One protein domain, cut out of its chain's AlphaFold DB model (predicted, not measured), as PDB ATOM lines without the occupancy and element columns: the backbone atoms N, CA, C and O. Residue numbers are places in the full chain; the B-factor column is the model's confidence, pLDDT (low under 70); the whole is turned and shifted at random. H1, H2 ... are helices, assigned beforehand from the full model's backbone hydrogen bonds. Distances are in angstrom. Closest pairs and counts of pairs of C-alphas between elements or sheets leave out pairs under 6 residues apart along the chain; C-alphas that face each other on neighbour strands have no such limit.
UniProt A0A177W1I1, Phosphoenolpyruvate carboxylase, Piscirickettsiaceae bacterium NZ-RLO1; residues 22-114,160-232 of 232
ATOM      1  N   PRO A  22     -19.979 -19.245  26.283       83.75
ATOM      2  CA  PRO A  22     -19.317 -18.205  27.075       83.75
ATOM      3  C   PRO A  22     -17.816 -18.083  26.779       83.75
ATOM      4  O   PRO A  22     -17.290 -16.975  26.696       83.75
ATOM      5  N   LEU A  23     -17.120 -19.205  26.562       85.44
ATOM      6  CA  LEU A  23     -15.704 -19.181  26.198       85.44
ATOM      7  C   LEU A  23     -15.489 -18.572  24.807       85.44
ATOM      8  O   LEU A  23     -14.606 -17.736  24.631       85.44
ATOM      9  N   SER A  24     -16.332 -18.911  23.830       85.06
ATOM     10  CA  SER A  24     -16.263 -18.304  22.497       85.06
ATOM     11  C   SER A  24     -16.535 -16.794  22.513       85.06
ATOM     12  O   SER A  24     -15.927 -16.070  21.721       85.06
ATOM     13  N   GLU A  25     -17.426 -16.315  23.383       86.56
ATOM     14  CA  GLU A  25     -17.708 -14.886  23.569       86.56
ATOM     15  C   GLU A  25     -16.513 -14.166  24.208       86.56
ATOM     16  O   GLU A  25     -16.075 -13.139  23.690       86.56
ATOM     17  N   ASN A  26     -15.909 -14.752  25.249       89.06
ATOM     18  CA  ASN A  26     -14.697 -14.217  25.875       89.06
ATOM     19  C   ASN A  26     -13.515 -14.150  24.897       89.06
ATOM     20  O   ASN A  26     -12.829 -13.132  24.834       89.06
ATOM     21  N   ILE A  27     -13.279 -15.205  24.109       89.19
ATOM     22  CA  ILE A  27     -12.201 -15.229  23.106       89.19
ATOM     23  C   ILE A  27     -12.426 -14.145  22.048       89.19
ATOM     24  O   ILE A  27     -11.488 -13.419  21.713       89.19
ATOM     25  N   SER A  28     -13.664 -14.000  21.564       88.12
ATOM     26  CA  SER A  28     -14.024 -12.947  20.605       88.12
ATOM     27  C   SER A  28     -13.768 -11.554  21.182       88.12
ATOM     28  O   SER A  28     -13.130 -10.732  20.533       88.12
ATOM     29  N   LEU A  29     -14.201 -11.301  22.422       90.44
ATOM     30  CA  LEU A  29     -13.985 -10.025  23.104       90.44
ATOM     31  C   LEU A  29     -12.491  -9.704  23.247       90.44
ATOM     32  O   LEU A  29     -12.051  -8.616  22.878       90.44
ATOM     33  N   LEU A  30     -11.702 -10.648  23.763       92.06
ATOM     34  CA  LEU A  30     -10.263 -10.468  23.964       92.06
ATOM     35  C   LEU A  30      -9.529 -10.252  22.633       92.06
ATOM     36  O   LEU A  30      -8.631  -9.412  22.565       92.06
ATOM     37  N   GLY A  31      -9.934 -10.964  21.575       91.50
ATOM     38  CA  GLY A  31      -9.434 -10.765  20.214       91.50
ATOM     39  C   GLY A  31      -9.746  -9.366  19.679       91.50
ATOM     40  O   GLY A  31      -8.839  -8.659  19.237       91.50
ATOM     41  N   SER A  32     -10.994  -8.915  19.806       91.25
ATOM     42  CA  SER A  32     -11.412  -7.562  19.426       91.25
ATOM     43  C   SER A  32     -10.614  -6.472  20.146       91.25
ATOM     44  O   SER A  32     -10.096  -5.561  19.498       91.25
ATOM     45  N   LEU A  33     -10.457  -6.580  21.471       93.31
ATOM     46  CA  LEU A  33      -9.692  -5.615  22.269       93.31
ATOM     47  C   LEU A  33      -8.207  -5.597  21.883       93.31
ATOM     48  O   LEU A  33      -7.616  -4.525  21.747       93.31
ATOM     49  N   LEU A  34      -7.605  -6.770  21.668       92.94
ATOM     50  CA  LEU A  34      -6.220  -6.879  21.216       92.94
ATOM     51  C   LEU A  34      -6.033  -6.288  19.813       92.94
ATOM     52  O   LEU A  34      -5.084  -5.543  19.587       92.94
ATOM     53  N   GLY A  35      -6.943  -6.585  18.882       92.00
ATOM     54  CA  GLY A  35      -6.892  -6.039  17.528       92.00
ATOM     55  C   GLY A  35      -6.982  -4.517  17.519       92.00
ATOM     56  O   GLY A  35      -6.191  -3.861  16.843       92.00
ATOM     57  N   HIS A  36      -7.864  -3.942  18.339       92.31
ATOM     58  CA  HIS A  36      -7.924  -2.492  18.486       92.31
ATOM     59  C   HIS A  36      -6.630  -1.914  19.071       92.31
ATOM     60  O   HIS A  36      -6.131  -0.911  18.565       92.31
ATOM     61  N   ALA A  37      -6.047  -2.555  20.089       92.19
ATOM     62  CA  ALA A  37      -4.771  -2.119  20.653       92.19
ATOM     63  C   ALA A  37      -3.650  -2.128  19.595       92.19
ATOM     64  O   ALA A  37      -2.869  -1.184  19.512       92.19
ATOM     65  N   ILE A  38      -3.595  -3.151  18.738       91.56
ATOM     66  CA  ILE A  38      -2.619  -3.231  17.637       91.56
ATOM     67  C   ILE A  38      -2.859  -2.117  16.617       91.56
ATOM     68  O   ILE A  38      -1.914  -1.428  16.239       91.56
ATOM     69  N   LYS A  39      -4.116  -1.900  16.216       91.19
ATOM     70  CA  LYS A  39      -4.486  -0.855  15.256       91.19
ATOM     71  C   LYS A  39      -4.116   0.543  15.753       91.19
ATOM     72  O   LYS A  39      -3.611   1.350  14.981       91.19
ATOM     73  N   GLU A  40      -4.362   0.826  17.031       90.44
ATOM     74  CA  GLU A  40      -4.076   2.128  17.642       90.44
ATOM     75  C   GLU A  40      -2.569   2.379  17.799       90.44
ATOM     76  O   GLU A  40      -2.109   3.514  17.689       90.44
ATOM     77  N   LYS A  41      -1.796   1.332  18.102       88.62
ATOM     78  CA  LYS A  41      -0.399   1.470  18.536       88.62
ATOM     79  C   LYS A  41       0.641   1.141  17.479       88.62
ATOM     80  O   LYS A  41       1.779   1.589  17.612       88.62
ATOM     81  N   ALA A  42       0.276   0.339  16.490       88.12
ATOM     82  CA  ALA A  42       1.166  -0.081  15.427       88.12
ATOM     83  C   ALA A  42       0.640   0.432  14.086       88.12
ATOM     84  O   ALA A  42       1.030   1.518  13.666       88.12
ATOM     85  N   SER A  43      -0.259  -0.308  13.440       90.94
ATOM     86  CA  SER A  43      -0.964   0.140  12.241       90.94
ATOM     87  C   SER A  43      -2.130  -0.794  11.902       90.94
ATOM     88  O   SER A  43      -2.257  -1.882  12.473       90.94
ATOM     89  N   THR A  44      -2.984  -0.377  10.964       91.69
ATOM     90  CA  THR A  44      -4.059  -1.249  10.452       91.69
ATOM     91  C   THR A  44      -3.470  -2.356   9.577       91.69
ATOM     92  O   THR A  44      -3.851  -3.511   9.705       91.69
ATOM     93  N   GLU A  45      -2.454  -2.030   8.779       92.00
ATOM     94  CA  GLU A  45      -1.771  -2.961   7.880       92.00
ATOM     95  C   GLU A  45      -1.142  -4.126   8.651       92.00
ATOM     96  O   GLU A  45      -1.200  -5.264   8.204       92.00
ATOM     97  N   LEU A  46      -0.581  -3.866   9.835       90.56
ATOM     98  CA  LEU A  46       0.013  -4.903  10.673       90.56
ATOM     99  C   LEU A  46      -1.032  -5.826  11.310       90.56
ATOM    100  O   LEU A  46      -0.769  -7.012  11.516       90.56
ATOM    101  N   LEU A  47      -2.213  -5.293  11.639       90.62
ATOM    102  CA  LEU A  47      -3.335  -6.111  12.091       90.62
ATOM    103  C   LEU A  47      -3.792  -7.040  10.959       90.62
ATOM    104  O   LEU A  47      -3.890  -8.248  11.176       90.62
ATOM    105  N   ASP A  48      -3.980  -6.495   9.758       90.69
ATOM    106  CA  ASP A  48      -4.379  -7.257   8.570       90.69
ATOM    107  C   ASP A  48      -3.333  -8.327   8.222       90.69
ATOM    108  O   ASP A  48      -3.661  -9.471   7.890       90.69
ATOM    109  N   GLU A  49      -2.053  -7.981   8.356       90.56
ATOM    110  CA  GLU A  49      -0.917  -8.881   8.193       90.56
ATOM    111  C   GLU A  49      -0.995 -10.061   9.176       90.56
ATOM    112  O   GLU A  49      -0.886 -11.222   8.763       90.56
ATOM    113  N   ALA A  50      -1.254  -9.773  10.457       89.75
ATOM    114  CA  ALA A  50      -1.386 -10.770  11.515       89.75
ATOM    115  C   ALA A  50      -2.597 -11.691  11.310       89.75
ATOM    116  O   ALA A  50      -2.508 -12.901  11.549       89.75
ATOM    117  N   GLU A  51      -3.730 -11.150  10.869       89.38
ATOM    118  CA  GLU A  51      -4.923 -11.945  10.584       89.38
ATOM    119  C   GLU A  51      -4.732 -12.831   9.357       89.38
ATOM    120  O   GLU A  51      -5.006 -14.033   9.421       89.38
ATOM    121  N   THR A  52      -4.192 -12.266   8.275       89.25
ATOM    122  CA  THR A  52      -3.919 -12.995   7.032       89.25
ATOM    123  C   THR A  52      -2.973 -14.162   7.287       89.25
ATOM    124  O   THR A  52      -3.244 -15.289   6.874       89.25
ATOM    125  N   LEU A  53      -1.874 -13.923   8.009       89.88
ATOM    126  CA  LEU A  53      -0.911 -14.976   8.316       89.88
ATOM    127  C   LEU A  53      -1.525 -16.061   9.214       89.88
ATOM    128  O   LEU A  53      -1.288 -17.247   8.989       89.88
ATOM    129  N   ARG A  54      -2.369 -15.689  10.187       87.25
ATOM    130  CA  ARG A  54      -3.084 -16.661  11.029       87.25
ATOM    131  C   ARG A  54      -4.022 -17.543  10.204       87.25
ATOM    132  O   ARG A  54      -4.050 -18.750  10.430       87.25
ATOM    133  N   GLN A  55      -4.790 -16.955   9.285       86.00
ATOM    134  CA  GLN A  55      -5.699 -17.697   8.407       86.00
ATOM    135  C   GLN A  55      -4.923 -18.665   7.510       86.00
ATOM    136  O   GLN A  55      -5.232 -19.852   7.513       86.00
ATOM    137  N   LEU A  56      -3.854 -18.196   6.855       86.88
ATOM    138  CA  LEU A  56      -2.984 -19.042   6.032       86.88
ATOM    139  C   LEU A  56      -2.425 -20.233   6.821       86.88
ATOM    140  O   LEU A  56      -2.495 -21.363   6.349       86.88
ATOM    141  N   CYS A  57      -1.906 -20.002   8.030       85.94
ATOM    142  CA  CYS A  57      -1.363 -21.068   8.874       85.94
ATOM    143  C   CYS A  57      -2.441 -22.050   9.360       85.94
ATOM    144  O   CYS A  57      -2.186 -23.251   9.424       85.94
ATOM    145  N   ARG A  58      -3.640 -21.560   9.700       84.31
ATOM    146  CA  ARG A  58      -4.770 -22.412  10.099       84.31
ATOM    147  C   ARG A  58      -5.198 -23.311   8.944       84.31
ATOM    148  O   ARG A  58      -5.304 -24.521   9.126       84.31
ATOM    149  N   ASP A  59      -5.421 -22.721   7.778       84.19
ATOM    150  CA  ASP A  59      -5.913 -23.435   6.605       84.19
ATOM    151  C   ASP A  59      -4.866 -24.469   6.152       84.19
ATOM    152  O   ASP A  59      -5.209 -25.637   5.946       84.19
ATOM    153  N   ALA A  60      -3.578 -24.096   6.175       84.12
ATOM    154  CA  ALA A  60      -2.458 -24.991   5.887       84.12
ATOM    155  C   ALA A  60      -2.381 -26.181   6.860       84.12
ATOM    156  O   ALA A  60      -1.994 -27.277   6.468       84.12
ATOM    157  N   GLY A  61      -2.771 -25.996   8.126       80.88
ATOM    158  CA  GLY A  61      -2.839 -27.075   9.115       80.88
ATOM    159  C   GLY A  61      -3.975 -28.077   8.874       80.88
ATOM    160  O   GLY A  61      -3.883 -29.220   9.314       80.88
ATOM    161  N   THR A  62      -5.035 -27.665   8.176       80.94
ATOM    162  CA  THR A  62      -6.206 -28.510   7.863       80.94
ATOM    163  C   THR A  62      -6.185 -29.091   6.451       80.94
ATOM    164  O   THR A  62      -6.899 -30.052   6.164       80.94
ATOM    165  N   SER A  63      -5.376 -28.508   5.570       77.88
ATOM    166  CA  SER A  63      -5.264 -28.879   4.166       77.88
ATOM    167  C   SER A  63      -4.114 -29.860   3.933       77.88
ATOM    168  O   SER A  63      -3.086 -29.820   4.601       77.88
ATOM    169  N   THR A  64      -4.256 -30.728   2.931       74.31
ATOM    170  CA  THR A  64      -3.142 -31.525   2.387       74.31
ATOM    171  C   THR A  64      -2.304 -30.741   1.371       74.31
ATOM    172  O   THR A  64      -1.297 -31.250   0.874       74.31
ATOM    173  N   ASP A  65      -2.705 -29.506   1.053       77.25
ATOM    174  CA  ASP A  65      -2.032 -28.632   0.100       77.25
ATOM    175  C   ASP A  65      -0.888 -27.833   0.749       77.25
ATOM    176  O   ASP A  65      -1.089 -26.917   1.551       77.25
ATOM    177  N   PHE A  66       0.339 -28.135   0.326       80.38
ATOM    178  CA  PHE A  66       1.554 -27.442   0.753       80.38
ATOM    179  C   PHE A  66       1.693 -26.013   0.194       80.38
ATOM    180  O   PHE A  66       2.566 -25.265   0.648       80.38
ATOM    181  N   SER A  67       0.861 -25.597  -0.767       83.75
ATOM    182  CA  SER A  67       0.917 -24.253  -1.361       83.75
ATOM    183  C   SER A  67       0.656 -23.140  -0.331       83.75
ATOM    184  O   SER A  67       1.296 -22.083  -0.373       83.75
ATOM    185  N   GLN A  68      -0.211 -23.403   0.652       82.50
ATOM    186  CA  GLN A  68      -0.550 -22.459   1.718       82.50
ATOM    187  C   GLN A  68       0.614 -22.277   2.701       82.50
ATOM    188  O   GLN A  68       0.941 -21.144   3.054       82.50
ATOM    189  N   TYR A  69       1.320 -23.363   3.052       83.56
ATOM    190  CA  TYR A  69       2.566 -23.287   3.827       83.56
ATOM    191  C   TYR A  69       3.623 -22.449   3.113       83.56
ATOM    192  O   TYR A  69       4.249 -21.585   3.724       83.56
ATOM    193  N   LYS A  70       3.802 -22.671   1.806       88.19
ATOM    194  CA  LYS A  70       4.754 -21.895   1.007       88.19
ATOM    195  C   LYS A  70       4.398 -20.406   1.006       88.19
ATOM    196  O   LYS A  70       5.268 -19.574   1.241       88.19
ATOM    197  N   THR A  71       3.120 -20.085   0.822       89.38
ATOM    198  CA  THR A  71       2.620 -18.702   0.849       89.38
ATOM    199  C   THR A  71       2.861 -18.040   2.208       89.38
ATOM    200  O   THR A  71       3.340 -16.908   2.262       89.38
ATOM    201  N   ALA A  72       2.599 -18.746   3.314       88.94
ATOM    202  CA  ALA A  72       2.870 -18.243   4.660       88.94
ATOM    203  C   ALA A  72       4.368 -17.968   4.882       88.94
ATOM    204  O   ALA A  72       4.729 -16.910   5.396       88.94
ATOM    205  N   ILE A  73       5.248 -18.878   4.444       89.62
ATOM    206  CA  ILE A  73       6.708 -18.711   4.540       89.62
ATOM    207  C   ILE A  73       7.174 -17.489   3.744       89.62
ATOM    208  O   ILE A  73       7.915 -16.665   4.276       89.62
ATOM    209  N   GLU A  74       6.733 -17.348   2.492       92.31
ATOM    210  CA  GLU A  74       7.088 -16.203   1.647       92.31
ATOM    211  C   GLU A  74       6.652 -14.878   2.279       92.31
ATOM    212  O   GLU A  74       7.378 -13.887   2.207       92.31
ATOM    213  N   LYS A  75       5.487 -14.865   2.932       90.81
ATOM    214  CA  LYS A  75       4.977 -13.692   3.642       90.81
ATOM    215  C   LYS A  75       5.853 -13.349   4.843       90.81
ATOM    216  O   LYS A  75       6.351 -12.232   4.925       90.81
ATOM    217  N   ILE A  76       6.146 -14.334   5.697       92.06
ATOM    218  CA  ILE A  76       7.040 -14.169   6.852       92.06
ATOM    219  C   ILE A  76       8.412 -13.645   6.414       92.06
ATOM    220  O   ILE A  76       8.958 -12.767   7.071       92.06
ATOM    221  N   GLN A  77       8.971 -14.137   5.307       93.69
ATOM    222  CA  GLN A  77      10.287 -13.706   4.817       93.69
ATOM    223  C   GLN A  77      10.336 -12.248   4.342       93.69
ATOM    224  O   GLN A  77      11.417 -11.664   4.310       93.69
ATOM    225  N   ARG A  78       9.197 -11.664   3.954       94.06
ATOM    226  CA  ARG A  78       9.117 -10.283   3.448       94.06
ATOM    227  C   ARG A  78       8.957  -9.239   4.545       94.06
ATOM    228  O   ARG A  78       9.163  -8.060   4.274       94.06
ATOM    229  N   LEU A  79       8.593  -9.663   5.750       93.50
ATOM    230  CA  LEU A  79       8.403  -8.763   6.876       93.50
ATOM    231  C   LEU A  79       9.738  -8.217   7.376       93.50
ATOM    232  O   LEU A  79      10.756  -8.910   7.439       93.50
ATOM    233  N   SER A  80       9.703  -6.959   7.783       94.19
ATOM    234  CA  SER A  80      10.767  -6.324   8.539       94.19
ATOM    235  C   SER A  80      10.886  -6.931   9.938       94.19
ATOM    236  O   SER A  80       9.950  -7.502  10.504       94.19
ATOM    237  N   THR A  81      12.050  -6.736  10.555       93.19
ATOM    238  CA  THR A  81      12.306  -7.199  11.923       93.19
ATOM    239  C   THR A  81      11.323  -6.618  12.944       93.19
ATOM    240  O   THR A  81      11.007  -7.280  13.932       93.19
ATOM    241  N   ASP A  82      10.839  -5.393  12.741       90.06
ATOM    242  CA  ASP A  82       9.880  -4.779  13.662       90.06
ATOM    243  C   ASP A  82       8.467  -5.340  13.480       90.06
ATOM    244  O   ASP A  82       7.790  -5.594  14.477       90.06
ATOM    245  N   GLU A  83       8.061  -5.660  12.249       91.75
ATOM    246  CA  GLU A  83       6.818  -6.394  11.985       91.75
ATOM    247  C   GLU A  83       6.869  -7.802  12.593       91.75
ATOM    248  O   GLU A  83       5.919  -8.212  13.261       91.75
ATOM    249  N   HIS A  84       7.998  -8.519  12.485       92.50
ATOM    250  CA  HIS A  84       8.172  -9.811  13.168       92.50
ATOM    251  C   HIS A  84       7.993  -9.699  14.679       92.50
ATOM    252  O   HIS A  84       7.308 -10.528  15.280       92.50
ATOM    253  N   LYS A  85       8.593  -8.683  15.314       89.62
ATOM    254  CA  LYS A  85       8.438  -8.462  16.762       89.62
ATOM    255  C   LYS A  85       6.980  -8.225  17.129       89.62
ATOM    256  O   LYS A  85       6.517  -8.779  18.125       89.62
ATOM    257  N   TRP A  86       6.266  -7.421  16.347       90.62
ATOM    258  CA  TRP A  86       4.849  -7.163  16.568       90.62
ATOM    259  C   TRP A  86       4.001  -8.419  16.407       90.62
ATOM    260  O   TRP A  86       3.212  -8.713  17.299       90.62
ATOM    261  N   LEU A  87       4.215  -9.212  15.354       90.81
ATOM    262  CA  LEU A  87       3.514 -10.485  15.174       90.81
ATOM    263  C   LEU A  87       3.766 -11.450  16.334       90.81
ATOM    264  O   LEU A  87       2.822 -12.012  16.888       90.81
ATOM    265  N   LEU A  88       5.026 -11.600  16.753       89.12
ATOM    266  CA  LEU A  88       5.381 -12.442  17.896       89.12
ATOM    267  C   LEU A  88       4.677 -11.976  19.173       89.12
ATOM    268  O   LEU A  88       4.117 -12.804  19.891       89.12
ATOM    269  N   LYS A  89       4.667 -10.666  19.450       88.31
ATOM    270  CA  LYS A  89       3.965 -10.093  20.609       88.31
ATOM    271  C   LYS A  89       2.463 -10.340  20.536       88.31
ATOM    272  O   LYS A  89       1.895 -10.824  21.512       88.31
ATOM    273  N   THR A  90       1.852 -10.070  19.387       90.12
ATOM    274  CA  THR A  90       0.422 -10.267  19.132       90.12
ATOM    275  C   THR A  90       0.012 -11.710  19.372       90.12
ATOM    276  O   THR A  90      -0.871 -11.956  20.191       90.12
ATOM    277  N   TYR A  91       0.670 -12.677  18.729       90.44
ATOM    278  CA  TYR A  91       0.300 -14.083  18.886       90.44
ATOM    279  C   TYR A  91       0.586 -14.594  20.295       90.44
ATOM    280  O   TYR A  91      -0.269 -15.253  20.878       90.44
ATOM    281  N   THR A  92       1.735 -14.248  20.881       88.25
ATOM    282  CA  THR A  92       2.067 -14.640  22.261       88.25
ATOM    283  C   THR A  92       1.014 -14.130  23.242       88.25
ATOM    284  O   THR A  92       0.516 -14.887  24.075       88.25
ATOM    285  N   LEU A  93       0.641 -12.852  23.132       89.56
ATOM    286  CA  LEU A  93      -0.378 -12.259  23.988       89.56
ATOM    287  C   LEU A  93      -1.745 -12.891  23.734       89.56
ATOM    288  O   LEU A  93      -2.403 -13.285  24.690       89.56
ATOM    289  N   PHE A  94      -2.142 -13.061  22.474       90.12
ATOM    290  CA  PHE A  94      -3.394 -13.723  22.125       90.12
ATOM    291  C   PHE A  94      -3.486 -15.126  22.746       90.12
ATOM    292  O   PHE A  94      -4.467 -15.431  23.421       90.12
ATOM    293  N   PHE A  95      -2.435 -15.946  22.630       87.94
ATOM    294  CA  PHE A  95      -2.393 -17.267  23.264       87.94
ATOM    295  C   PHE A  95      -2.490 -17.189  24.786       87.94
ATOM    296  O   PHE A  95      -3.184 -17.994  25.401       87.94
ATOM    297  N   HIS A  96      -1.826 -16.227  25.425       87.12
ATOM    298  CA  HIS A  96      -1.979 -16.027  26.864       87.12
ATOM    299  C   HIS A  96      -3.414 -15.661  27.259       87.12
ATOM    300  O   HIS A  96      -3.921 -16.212  28.232       87.12
ATOM    301  N   LEU A  97      -4.069 -14.776  26.505       89.88
ATOM    302  CA  LEU A  97      -5.449 -14.360  26.758       89.88
ATOM    303  C   LEU A  97      -6.431 -15.527  26.598       89.88
ATOM    304  O   LEU A  97      -7.265 -15.740  27.476       89.88
ATOM    305  N   VAL A  98      -6.297 -16.313  25.523       88.81
ATOM    306  CA  VAL A  98      -7.125 -17.508  25.287       88.81
ATOM    307  C   VAL A  98      -6.937 -18.529  26.404       88.81
ATOM    308  O   VAL A  98      -7.924 -18.995  26.966       88.81
ATOM    309  N   ASN A  99      -5.689 -18.816  26.783       87.88
ATOM    310  CA  ASN A  99      -5.393 -19.769  27.852       87.88
ATOM    311  C   ASN A  99      -6.021 -19.353  29.190       87.88
ATOM    312  O   ASN A  99      -6.522 -20.201  29.923       87.88
ATOM    313  N   GLU A 100      -5.996 -18.064  29.536       88.69
ATOM    314  CA  GLU A 100      -6.631 -17.588  30.771       88.69
ATOM    315  C   GLU A 100      -8.163 -17.636  30.692       88.69
ATOM    316  O   GLU A 100      -8.806 -18.053  31.657       88.69
ATOM    317  N   ALA A 101      -8.755 -17.293  29.545       88.38
ATOM    318  CA  ALA A 101     -10.197 -17.422  29.338       88.38
ATOM    319  C   ALA A 101     -10.664 -18.883  29.453       88.38
ATOM    320  O   ALA A 101     -11.668 -19.162  30.110       88.38
ATOM    321  N   GLU A 102      -9.917 -19.817  28.861       88.44
ATOM    322  CA  GLU A 102     -10.216 -21.248  28.901       88.44
ATOM    323  C   GLU A 102     -10.109 -21.810  30.319       88.44
ATOM    324  O   GLU A 102     -11.050 -22.438  30.808       88.44
ATOM    325  N   LYS A 103      -9.007 -21.531  31.028       86.81
ATOM    326  CA  LYS A 103      -8.845 -21.946  32.430       86.81
ATOM    327  C   LYS A 103      -9.978 -21.427  33.308       86.81
ATOM    328  O   LYS A 103     -10.474 -22.166  34.159       86.81
ATOM    329  N   GLN A 104     -10.369 -20.165  33.124       85.38
ATOM    330  CA  GLN A 104     -11.453 -19.555  33.886       85.38
ATOM    331  C   GLN A 104     -12.780 -20.276  33.629       85.38
ATOM    332  O   GLN A 104     -13.487 -20.602  34.583       85.38
ATOM    333  N   GLU A 105     -13.090 -20.583  32.369       85.38
ATOM    334  CA  GLU A 105     -14.323 -21.288  32.019       85.38
ATOM    335  C   GLU A 105     -14.334 -22.729  32.542       85.38
ATOM    336  O   GLU A 105     -15.294 -23.125  33.199       85.38
ATOM    337  N   ILE A 106     -13.253 -23.491  32.346       85.06
ATOM    338  CA  ILE A 106     -13.141 -24.869  32.851       85.06
ATOM    339  C   ILE A 106     -13.310 -24.896  34.373       85.06
ATOM    340  O   ILE A 106     -14.026 -25.740  34.918       85.06
ATOM    341  N   ASN A 107     -12.664 -23.971  35.088       83.19
ATOM    342  CA  ASN A 107     -12.794 -23.880  36.540       83.19
ATOM    343  C   ASN A 107     -14.226 -23.555  36.970       83.19
ATOM    344  O   ASN A 107     -14.701 -24.125  37.955       83.19
ATOM    345  N   ARG A 108     -14.909 -22.675  36.235       82.69
ATOM    346  CA  ARG A 108     -16.299 -22.298  36.490       82.69
ATOM    347  C   ARG A 108     -17.258 -23.455  36.243       82.69
ATOM    348  O   ARG A 108     -18.060 -23.756  37.121       82.69
ATOM    349  N   GLU A 109     -17.173 -24.119  35.093       83.62
ATOM    350  CA  GLU A 109     -18.023 -25.273  34.773       83.62
ATOM    351  C   GLU A 109     -17.853 -26.382  35.812       83.62
ATOM    352  O   GLU A 109     -18.837 -26.906  36.336       83.62
ATOM    353  N   ARG A 110     -16.604 -26.678  36.197       82.75
ATOM    354  CA  ARG A 110     -16.309 -27.629  37.276       82.75
ATOM    355  C   ARG A 110     -16.913 -27.204  38.613       82.75
ATOM    356  O   ARG A 110     -17.359 -28.068  39.356       82.75
ATOM    357  N   ALA A 111     -16.912 -25.911  38.936       82.75
ATOM    358  CA  ALA A 111     -17.484 -25.406  40.182       82.75
ATOM    359  C   ALA A 111     -19.021 -25.460  40.195       82.75
ATOM    360  O   ALA A 111     -19.599 -25.791  41.223       82.75
ATOM    361  N   ILE A 112     -19.678 -25.177  39.066       84.06
ATOM    362  CA  ILE A 112     -21.145 -25.218  38.944       84.06
ATOM    363  C   ILE A 112     -21.673 -26.650  39.027       84.06
ATOM    364  O   ILE A 112     -22.691 -26.893  39.666       84.06
ATOM    365  N   ASN A 113     -20.981 -27.593  38.388       83.31
ATOM    366  CA  ASN A 113     -21.400 -28.994  38.350       83.31
ATOM    367  C   ASN A 113     -21.007 -29.775  39.615       83.31
ATOM    368  O   ASN A 113     -21.427 -30.921  39.790       83.31
ATOM    369  N   ALA A 114     -20.191 -29.181  40.492       85.56
ATOM    370  CA  ALA A 114     -19.760 -29.824  41.720       85.56
ATOM    371  C   ALA A 114     -20.901 -29.865  42.743       85.56
ATOM    372  O   ALA A 114     -21.449 -28.840  43.144       85.56
ATOM    373  N   GLU A 160      11.606 -20.132  31.771       52.75
ATOM    374  CA  GLU A 160      10.256 -19.533  31.796       52.75
ATOM    375  C   GLU A 160       9.963 -18.777  33.093       52.75
ATOM    376  O   GLU A 160       8.850 -18.820  33.620       52.75
ATOM    377  N   ALA A 161      10.930 -18.028  33.621       54.12
ATOM    378  CA  ALA A 161      10.615 -17.043  34.650       54.12
ATOM    379  C   ALA A 161       9.815 -15.885  34.024       54.12
ATOM    380  O   ALA A 161      10.342 -14.794  33.761       54.12
ATOM    381  N   ARG A 162       8.528 -16.138  33.750       62.97
ATOM    382  CA  ARG A 162       7.550 -15.131  33.340       62.97
ATOM    383  C   ARG A 162       7.671 -13.972  34.319       62.97
ATOM    384  O   ARG A 162       7.647 -14.167  35.534       62.97
ATOM    385  N   ARG A 163       7.868 -12.756  33.800       74.44
ATOM    386  CA  ARG A 163       7.984 -11.558  34.643       74.44
ATOM    387  C   ARG A 163       6.758 -11.481  35.553       74.44
ATOM    388  O   ARG A 163       5.636 -11.600  35.068       74.44
ATOM    389  N   GLN A 164       6.960 -11.213  36.844       75.12
ATOM    390  CA  GLN A 164       5.859 -11.081  37.808       75.12
ATOM    391  C   GLN A 164       4.796 -10.078  37.344       75.12
ATOM    392  O   GLN A 164       3.611 -10.286  37.568       75.12
ATOM    393  N   ALA A 165       5.208  -9.010  36.653       79.06
ATOM    394  CA  ALA A 165       4.290  -8.047  36.051       79.06
ATOM    395  C   ALA A 165       3.297  -8.711  35.081       79.06
ATOM    396  O   ALA A 165       2.104  -8.440  35.160       79.06
ATOM    397  N   VAL A 166       3.764  -9.625  34.225       82.38
ATOM    398  CA  VAL A 166       2.919 -10.364  33.274       82.38
ATOM    399  C   VAL A 166       1.952 -11.279  34.021       82.38
ATOM    400  O   VAL A 166       0.756 -11.237  33.751       82.38
ATOM    401  N   LEU A 167       2.440 -12.032  35.016       81.69
ATOM    402  CA  LEU A 167       1.603 -12.921  35.833       81.69
ATOM    403  C   LEU A 167       0.500 -12.152  36.575       81.69
ATOM    404  O   LEU A 167      -0.662 -12.548  36.547       81.69
ATOM    405  N   LYS A 168       0.840 -11.012  37.190       84.50
ATOM    406  CA  LYS A 168      -0.129 -10.144  37.876       84.50
ATOM    407  C   LYS A 168      -1.199  -9.629  36.914       84.50
ATOM    408  O   LYS A 168      -2.376  -9.608  37.258       84.50
ATOM    409  N   LYS A 169      -0.807  -9.225  35.703       88.94
ATOM    410  CA  LYS A 169      -1.741  -8.729  34.683       88.94
ATOM    411  C   LYS A 169      -2.645  -9.835  34.142       88.94
ATOM    412  O   LYS A 169      -3.841  -9.604  34.007       88.94
ATOM    413  N   GLN A 170      -2.112 -11.038  33.933       87.94
ATOM    414  CA  GLN A 170      -2.905 -12.222  33.585       87.94
ATOM    415  C   GLN A 170      -3.942 -12.540  34.673       87.94
ATOM    416  O   GLN A 170      -5.117 -12.705  34.357       87.94
ATOM    417  N   ALA A 171      -3.550 -12.511  35.951       87.81
ATOM    418  CA  ALA A 171      -4.472 -12.729  37.069       87.81
ATOM    419  C   ALA A 171      -5.580 -11.659  37.152       87.81
ATOM    420  O   ALA A 171      -6.738 -11.980  37.424       87.81
ATOM    421  N   ILE A 172      -5.250 -10.389  36.885       92.12
ATOM    422  CA  ILE A 172      -6.245  -9.307  36.803       92.12
ATOM    423  C   ILE A 172      -7.235  -9.579  35.666       92.12
ATOM    424  O   ILE A 172      -8.440  -9.510  35.891       92.12
ATOM    425  N   ILE A 173      -6.751  -9.932  34.472       92.12
ATOM    426  CA  ILE A 173      -7.610 -10.251  33.323       92.12
ATOM    427  C   ILE A 173      -8.533 -11.430  33.644       92.12
ATOM    428  O   ILE A 173      -9.736 -11.318  33.427       92.12
ATOM    429  N   ALA A 174      -8.019 -12.510  34.237       89.44
ATOM    430  CA  ALA A 174      -8.835 -13.653  34.651       89.44
ATOM    431  C   ALA A 174      -9.959 -13.242  35.624       89.44
ATOM    432  O   ALA A 174     -11.114 -13.638  35.458       89.44
ATOM    433  N   LYS A 175      -9.654 -12.372  36.597       91.25
ATOM    434  CA  LYS A 175     -10.648 -11.827  37.537       91.25
ATOM    435  C   LYS A 175     -11.710 -10.963  36.844       91.25
ATOM    436  O   LYS A 175     -12.887 -11.030  37.211       91.25
ATOM    437  N   LEU A 176     -11.312 -10.145  35.871       93.44
ATOM    438  CA  LEU A 176     -12.228  -9.306  35.092       93.44
ATOM    439  C   LEU A 176     -13.154 -10.161  34.221       93.44
ATOM    440  O   LEU A 176     -14.366  -9.960  34.256       93.44
ATOM    441  N   LEU A 177     -12.617 -11.181  33.543       90.69
ATOM    442  CA  LEU A 177     -13.410 -12.153  32.781       90.69
ATOM    443  C   LEU A 177     -14.421 -12.885  33.672       90.69
ATOM    444  O   LEU A 177     -15.591 -12.997  33.316       90.69
ATOM    445  N   GLY A 178     -14.010 -13.309  34.870       87.75
ATOM    446  CA  GLY A 178     -14.931 -13.890  35.850       87.75
ATOM    447  C   GLY A 178     -15.999 -12.907  36.350       87.75
ATOM    448  O   GLY A 178     -17.082 -13.328  36.750       87.75
ATOM    449  N   SER A 179     -15.725 -11.600  36.315       89.88
ATOM    450  CA  SER A 179     -16.688 -10.565  36.712       89.88
ATOM    451  C   SER A 179     -17.729 -10.296  35.628       89.88
ATOM    452  O   SER A 179     -18.889 -10.110  35.980       89.88
ATOM    453  N   LEU A 180     -17.359 -10.372  34.341       87.88
ATOM    454  CA  LEU A 180     -18.298 -10.271  33.209       87.88
ATOM    455  C   LEU A 180     -19.386 -11.351  33.229       87.88
ATOM    456  O   LEU A 180     -20.470 -11.157  32.691       87.88
ATOM    457  N   GLN A 181     -19.103 -12.487  33.861       78.75
ATOM    458  CA  GLN A 181     -20.018 -13.623  33.950       78.75
ATOM    459  C   GLN A 181     -20.977 -13.541  35.152       78.75
ATOM    460  O   GLN A 181     -21.786 -14.449  35.354       78.75
ATOM    461  N   LYS A 182     -20.900 -12.486  35.978       78.25
ATOM    462  CA  LYS A 182     -21.846 -12.275  37.079       78.25
ATOM    463  C   LYS A 182     -23.195 -11.830  36.521       78.25
ATOM    464  O   LYS A 182     -23.276 -10.892  35.733       78.25
ATOM    465  N   ASN A 183     -24.271 -12.470  36.976       69.38
ATOM    466  CA  ASN A 183     -25.616 -12.000  36.662       69.38
ATOM    467  C   ASN A 183     -25.816 -10.596  37.257       69.38
ATOM    468  O   ASN A 183     -25.488 -10.392  38.423       69.38
ATOM    469  N   GLN A 184     -26.430  -9.693  36.480       82.31
ATOM    470  CA  GLN A 184     -26.886  -8.349  36.890       82.31
ATOM    471  C   GLN A 184     -25.838  -7.219  36.890       82.31
ATOM    472  O   GLN A 184     -25.947  -6.298  37.693       82.31
ATOM    473  N   LEU A 185     -24.866  -7.229  35.974       88.50
ATOM    474  CA  LEU A 185     -24.063  -6.024  35.736       88.50
ATOM    475  C   LEU A 185     -24.928  -4.900  35.152       88.50
ATOM    476  O   LEU A 185     -25.686  -5.109  34.200       88.50
ATOM    477  N   THR A 186     -24.789  -3.700  35.706       91.81
ATOM    478  CA  THR A 186     -25.290  -2.479  35.072       91.81
ATOM    479  C   THR A 186     -24.472  -2.159  33.811       91.81
ATOM    480  O   THR A 186     -23.323  -2.596  33.697       91.81
ATOM    481  N   PRO A 187     -25.018  -1.381  32.854       90.62
ATOM    482  CA  PRO A 187     -24.259  -0.961  31.674       90.62
ATOM    483  C   PRO A 187     -22.942  -0.252  32.023       90.62
ATOM    484  O   PRO A 187     -21.919  -0.520  31.405       90.62
ATOM    485  N   GLU A 188     -22.947   0.586  33.063       91.50
ATOM    486  CA  GLU A 188     -21.758   1.311  33.521       91.50
ATOM    487  C   GLU A 188     -20.685   0.371  34.093       91.50
ATOM    488  O   GLU A 188     -19.505   0.507  33.773       91.50
ATOM    489  N   GLU A 189     -21.076  -0.627  34.895       92.06
ATOM    490  CA  GLU A 189     -20.139  -1.634  35.413       92.06
ATOM    491  C   GLU A 189     -19.554  -2.497  34.295       92.06
ATOM    492  O   GLU A 189     -18.363  -2.812  34.318       92.06
ATOM    493  N   TYR A 190     -20.379  -2.873  33.312       92.06
ATOM    494  CA  TYR A 190     -19.919  -3.616  32.147       92.06
ATOM    495  C   TYR A 190     -18.864  -2.814  31.381       92.06
ATOM    496  O   TYR A 190     -17.747  -3.301  31.195       92.06
ATOM    497  N   ASP A 191     -19.169  -1.566  31.020       91.62
ATOM    498  CA  ASP A 191     -18.242  -0.691  30.300       91.62
ATOM    499  C   ASP A 191     -16.948  -0.475  31.091       91.62
ATOM    500  O   ASP A 191     -15.852  -0.565  30.531       91.62
ATOM    501  N   HIS A 192     -17.043  -0.286  32.410       93.94
ATOM    502  CA  HIS A 192     -15.873  -0.166  33.277       93.94
ATOM    503  C   HIS A 192     -14.970  -1.408  33.221       93.94
ATOM    504  O   HIS A 192     -13.750  -1.281  33.092       93.94
ATOM    505  N   ILE A 193     -15.547  -2.614  33.267       94.75
ATOM    506  CA  ILE A 193     -14.784  -3.866  33.159       94.75
ATOM    507  C   ILE A 193     -14.128  -3.987  31.777       94.75
ATOM    508  O   ILE A 193     -12.960  -4.378  31.692       94.75
ATOM    509  N   ILE A 194     -14.836  -3.628  30.701       94.50
ATOM    510  CA  ILE A 194     -14.277  -3.633  29.340       94.50
ATOM    511  C   ILE A 194     -13.100  -2.657  29.224       94.50
ATOM    512  O   ILE A 194     -12.053  -3.026  28.686       94.50
ATOM    513  N   HIS A 195     -13.219  -1.449  29.780       94.75
ATOM    514  CA  HIS A 195     -12.120  -0.484  29.823       94.75
ATOM    515  C   HIS A 195     -10.909  -1.030  30.587       94.75
ATOM    516  O   HIS A 195      -9.790  -0.986  30.074       94.75
ATOM    517  N   GLN A 196     -11.119  -1.632  31.760       96.06
ATOM    518  CA  GLN A 196     -10.034  -2.248  32.526       96.06
ATOM    519  C   GLN A 196      -9.375  -3.415  31.778       96.06
ATOM    520  O   GLN A 196      -8.153  -3.579  31.839       96.06
ATOM    521  N   LEU A 197     -10.146  -4.232  31.053       95.38
ATOM    522  CA  LEU A 197      -9.593  -5.282  30.194       95.38
ATOM    523  C   LEU A 197      -8.707  -4.678  29.102       95.38
ATOM    524  O   LEU A 197      -7.564  -5.112  28.942       95.38
ATOM    525  N   TYR A 198      -9.195  -3.651  28.404       95.31
ATOM    526  CA  TYR A 198      -8.446  -2.962  27.355       95.31
ATOM    527  C   TYR A 198      -7.128  -2.367  27.873       95.31
ATOM    528  O   TYR A 198      -6.077  -2.538  27.255       95.31
ATOM    529  N   GLU A 199      -7.147  -1.720  29.039       94.25
ATOM    530  CA  GLU A 199      -5.945  -1.173  29.675       94.25
ATOM    531  C   GLU A 199      -4.919  -2.262  30.002       94.25
ATOM    532  O   GLU A 199      -3.731  -2.116  29.705       94.25
ATOM    533  N   ASN A 200      -5.353  -3.384  30.585       94.38
ATOM    534  CA  ASN A 200      -4.437  -4.471  30.932       94.38
ATOM    535  C   ASN A 200      -3.877  -5.179  29.689       94.38
ATOM    536  O   ASN A 200      -2.702  -5.553  29.700       94.38
ATOM    537  N   ILE A 201      -4.661  -5.308  28.615       93.62
ATOM    538  CA  ILE A 201      -4.188  -5.818  27.319       93.62
ATOM    539  C   ILE A 201      -3.125  -4.884  26.732       93.62
ATOM    540  O   ILE A 201      -2.058  -5.357  26.342       93.62
ATOM    541  N   ASN A 202      -3.358  -3.568  26.743       92.31
ATOM    542  CA  ASN A 202      -2.362  -2.590  26.308       92.31
ATOM    543  C   ASN A 202      -1.065  -2.703  27.117       92.31
ATOM    544  O   ASN A 202       0.022  -2.783  26.549       92.31
ATOM    545  N   LEU A 203      -1.162  -2.769  28.447       91.38
ATOM    546  CA  LEU A 203       0.013  -2.916  29.307       91.38
ATOM    547  C   LEU A 203       0.796  -4.195  28.994       91.38
ATOM    548  O   LEU A 203       2.025  -4.159  28.955       91.38
ATOM    549  N   LEU A 204       0.111  -5.312  28.744       89.50
ATOM    550  CA  LEU A 204       0.759  -6.563  28.348       89.50
ATOM    551  C   LEU A 204       1.430  -6.464  26.975       89.50
ATOM    552  O   LEU A 204       2.541  -6.962  26.820       89.50
ATOM    553  N   LEU A 205       0.806  -5.789  26.007       88.19
ATOM    554  CA  LEU A 205       1.342  -5.616  24.653       88.19
ATOM    555  C   LEU A 205       2.681  -4.854  24.650       88.19
ATOM    556  O   LEU A 205       3.589  -5.175  23.879       88.19
ATOM    557  N   PHE A 206       2.840  -3.890  25.562       83.25
ATOM    558  CA  PHE A 206       4.075  -3.114  25.727       83.25
ATOM    559  C   PHE A 206       5.049  -3.670  26.764       83.25
ATOM    560  O   PHE A 206       6.196  -3.223  26.834       83.25
ATOM    561  N   THR A 207       4.637  -4.658  27.552       80.88
ATOM    562  CA  THR A 207       5.546  -5.333  28.474       80.88
ATOM    563  C   THR A 207       6.347  -6.367  27.695       80.88
ATOM    564  O   THR A 207       5.817  -7.384  27.257       80.88
ATOM    565  N   ASP A 208       7.649  -6.136  27.521       66.44
ATOM    566  CA  ASP A 208       8.515  -7.136  26.893       66.44
ATOM    567  C   ASP A 208       8.496  -8.443  27.709       66.44
ATOM    568  O   ASP A 208       8.868  -8.469  28.886       66.44
ATOM    569  N   ASN A 209       8.073  -9.540  27.075       60.31
ATOM    570  CA  ASN A 209       8.058 -10.876  27.686       60.31
ATOM    571  C   ASN A 209       9.452 -11.516  27.715       60.31
ATOM    572  O   ASN A 209       9.732 -12.363  28.563       60.31
ATOM    573  N   VAL A 210      10.340 -11.089  26.814       62.34
ATOM    574  CA  VAL A 210      11.705 -11.606  26.700       62.34
ATOM    575  C   VAL A 210      12.632 -10.734  27.539       62.34
ATOM    576  O   VAL A 210      12.835  -9.552  27.255       62.34
ATOM    577  N   ARG A 211      13.194 -11.309  28.608       61.56
ATOM    578  CA  ARG A 211      14.253 -10.645  29.376       61.56
ATOM    579  C   ARG A 211      15.505 -10.568  28.496       61.56
ATOM    580  O   ARG A 211      15.948 -11.580  27.968       61.56
ATOM    581  N   ARG A 212      16.073  -9.366  28.349       59.31
ATOM    582  CA  ARG A 212      17.371  -9.169  27.675       59.31
ATOM    583  C   ARG A 212      18.547  -9.674  28.519       59.31
ATOM    584  O   ARG A 212      19.608  -9.950  27.976       59.31
ATOM    585  N   GLU A 213      18.345  -9.803  29.828       63.03
ATOM    586  CA  GLU A 213      19.364 -10.190  30.801       63.03
ATOM    587  C   GLU A 213      19.062 -11.561  31.406       63.03
ATOM    588  O   GLU A 213      17.899 -11.941  31.591       63.03
ATOM    589  N   LYS A 214      20.130 -12.301  31.720       65.75
ATOM    590  CA  LYS A 214      20.048 -13.606  32.374       65.75
ATOM    591  C   LYS A 214      19.450 -13.430  33.772       65.75
ATOM    592  O   LYS A 214      19.844 -12.530  34.506       65.75
ATOM    593  N   ILE A 215      18.498 -14.292  34.118       69.44
ATOM    594  CA  ILE A 215      17.840 -14.295  35.428       69.44
ATOM    595  C   ILE A 215      18.906 -14.509  36.507       69.44
ATOM    596  O   ILE A 215      19.749 -15.400  36.383       69.44
ATOM    597  N   THR A 216      18.891 -13.669  37.540       78.50
ATOM    598  CA  THR A 216      19.774 -13.842  38.695       78.50
ATOM    599  C   THR A 216      19.162 -14.830  39.687       78.50
ATOM    600  O   THR A 216      17.948 -15.001  39.737       78.50
ATOM    601  N   VAL A 217      19.977 -15.443  40.547       80.69
ATOM    602  CA  VAL A 217      19.460 -16.315  41.622       80.69
ATOM    603  C   VAL A 217      18.466 -15.561  42.524       80.69
ATOM    604  O   VAL A 217      17.469 -16.126  42.966       80.69
ATOM    605  N   LEU A 218      18.684 -14.261  42.756       80.62
ATOM    606  CA  LEU A 218      17.766 -13.427  43.539       80.62
ATOM    607  C   LEU A 218      16.404 -13.249  42.853       80.62
ATOM    608  O   LEU A 218      15.381 -13.277  43.535       80.62
ATOM    609  N   ASP A 219      16.373 -13.112  41.525       75.19
ATOM    610  CA  ASP A 219      15.119 -13.090  40.762       75.19
ATOM    611  C   ASP A 219      14.339 -14.403  40.918       75.19
ATOM    612  O   ASP A 219      13.112 -14.386  41.024       75.19
ATOM    613  N   GLU A 220      15.030 -15.546  40.925       75.12
ATOM    614  CA  GLU A 220      14.395 -16.859  41.095       75.12
ATOM    615  C   GLU A 220      13.773 -17.001  42.482       75.12
ATOM    616  O   GLU A 220      12.612 -17.397  42.595       75.12
ATOM    617  N   VAL A 221      14.496 -16.586  43.528       80.44
ATOM    618  CA  VAL A 221      13.972 -16.558  44.901       80.44
ATOM    619  C   VAL A 221      12.755 -15.636  44.996       80.44
ATOM    620  O   VAL A 221      11.731 -16.030  45.548       80.44
ATOM    621  N   GLN A 222      12.817 -14.432  44.417       77.50
ATOM    622  CA  GLN A 222      11.676 -13.510  44.404       77.50
ATOM    623  C   GLN A 222      10.462 -14.086  43.666       77.50
ATOM    624  O   GLN A 222       9.330 -13.882  44.103       77.50
ATOM    625  N   ASN A 223      10.668 -14.813  42.566       74.81
ATOM    626  CA  ASN A 223       9.582 -15.499  41.868       74.81
ATOM    627  C   ASN A 223       8.990 -16.632  42.710       74.81
ATOM    628  O   ASN A 223       7.769 -16.739  42.783       74.81
ATOM    629  N   GLY A 224       9.822 -17.430  43.386       76.88
ATOM    630  CA  GLY A 224       9.349 -18.454  44.322       76.88
ATOM    631  C   GLY A 224       8.492 -17.854  45.441       76.88
ATOM    632  O   GLY A 224       7.379 -18.315  45.689       76.88
ATOM    633  N   LEU A 225       8.956 -16.755  46.044       80.44
ATOM    634  CA  LEU A 225       8.215 -16.014  47.071       80.44
ATOM    635  C   LEU A 225       6.888 -15.438  46.555       80.44
ATOM    636  O   LEU A 225       5.903 -15.407  47.292       80.44
ATOM    637  N   TYR A 226       6.830 -14.996  45.297       76.88
ATOM    638  CA  TYR A 226       5.582 -14.520  44.699       76.88
ATOM    639  C   TYR A 226       4.510 -15.619  44.668       76.88
ATOM    640  O   TYR A 226       3.372 -15.367  45.068       76.88
ATOM    641  N   PHE A 227       4.864 -16.839  44.255       75.31
ATOM    642  CA  PHE A 227       3.918 -17.962  44.258       75.31
ATOM    643  C   PHE A 227       3.489 -18.349  45.679       75.31
ATOM    644  O   PHE A 227       2.298 -18.556  45.902       75.31
ATOM    645  N   LEU A 228       4.420 -18.342  46.640       78.69
ATOM    646  CA  LEU A 228       4.129 -18.598  48.059       78.69
ATOM    647  C   LEU A 228       3.204 -17.566  48.713       78.69
ATOM    648  O   LEU A 228       2.599 -17.861  49.730       78.69
ATOM    649  N   THR A 229       3.141 -16.340  48.195       78.75
ATOM    650  CA  THR A 229       2.328 -15.262  48.791       78.75
ATOM    651  C   THR A 229       1.018 -15.014  48.057       78.75
ATOM    652  O   THR A 229       0.120 -14.378  48.605       78.75
ATOM    653  N   THR A 230       0.915 -15.461  46.806       69.94
ATOM    654  CA  THR A 230      -0.206 -15.112  45.921       69.94
ATOM    655  C   THR A 230      -1.051 -16.320  45.526       69.94
ATOM    656  O   THR A 230      -2.186 -16.141  45.088       69.94
ATOM    657  N   SER A 231      -0.514 -17.541  45.603       69.44
ATOM    658  CA  SER A 231      -1.155 -18.731  45.022       69.44
ATOM    659  C   SER A 231      -1.194 -19.949  45.940       69.44
ATOM    660  O   SER A 231      -2.129 -20.736  45.815       69.44
ATOM    661  N   ILE A 232      -0.194 -20.108  46.808       64.19
ATOM    662  CA  ILE A 232      -0.143 -21.119  47.875       64.19
ATOM    663  C   ILE A 232      -0.597 -20.446  49.169       64.19
ATOM    664  O   ILE A 232      -1.387 -21.077  49.903       64.19
TER     665      ILE A 232
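Overview. This is residues 22 to 114 and 160 to 232 of the 232 residues of the protein "Phosphoenolpyruvate carboxylase" of Piscirickettsiaceae bacterium NZ-RLO1 (UniProt A0A177W1I1). One long helix, H4, runs through the middle; H1 lies beside it to make one pair, and this pair is crossed by a second pair, the hairpin of H5 and H6. Another helical hairpin, H2 and H3, packs through H2 near the first end of H4, while the last helix, H7, is set off on a loop and comes near H5 alone; at the other end of H4, residues 109 to 114 stick out. The printed part has 166 residues with seven named helices, H1 to H7 in chain order, and no named strand; the class is all helix. It is only just compact, close to loose, with a radius of gyration of the C-alphas of 18.3 A and spans of 47 by 45 by 33 A.

Arrangement. H4, residues 81 to 113, is the hub and touches four helices. H1, residues 22 to 41, touches H4 at residues 90 to 105 alone, at a shallow tilt of 23 degrees, opposite ways; the closest C-alphas, of Ile 27 and Val 98, are 6.0 A apart. H5, residues 164 to 180, touches H4 at a steep tilt of 50 degrees, with the C-alphas of Glu 100 and Ala 174 closest at 5.9 A. H6, residues 187 to 206, forms a hairpin with H5 at a shallow tilt of 22 degrees; the closest C-alphas, of Ile 173 and Leu 197, are 6.2 A apart. H6 also touches H1 at a steep tilt of 58 degrees, closest at the C-alphas of Leu 33 and Tyr 198, 5.9 A. H2, residues 44 to 62, touches H4 with residues 46 to 50 alone, at a steep tilt of 63 degrees; the closest C-alphas, of Ala 50 and Leu 87, are 6.1 A apart. H3, residues 66 to 78, forms a hairpin with H2, closest at the C-alphas of Ala 60 and Gln 68, 5.2 A. H7, residues 217 to 230, is close to but not clearly touching H5, with the C-alphas of Gln 164 and Asn 223 closest at 7.1 A. In the seven helices every O i to N i+4 pair is within hydrogen-bond range.

Along the chain. H4 measures 48.1 A from C-alpha 81 at (12.306, -7.199, 11.923) to C-alpha 113 at (-21.400, -28.994, 38.350). H6 measures 29.0 A, H1 28.6 A, H2 27.5 A and H5 24.6 A. H7 ends with C-alpha 230 at (-0.206, -15.112, 45.921).

Size, cuts and confidence. The C-alphas farthest apart, of Arg 78 and Ala 114, are 51.8 A apart. Residues 115 to 159 are not printed, and C-alphas 114 and 160 are 33.2 A apart across the cut. Of the links that are printed whole, none is long. The pLDDT is under 70 at residues 160 to 162, 183, 208 to 215 and 230 to 232.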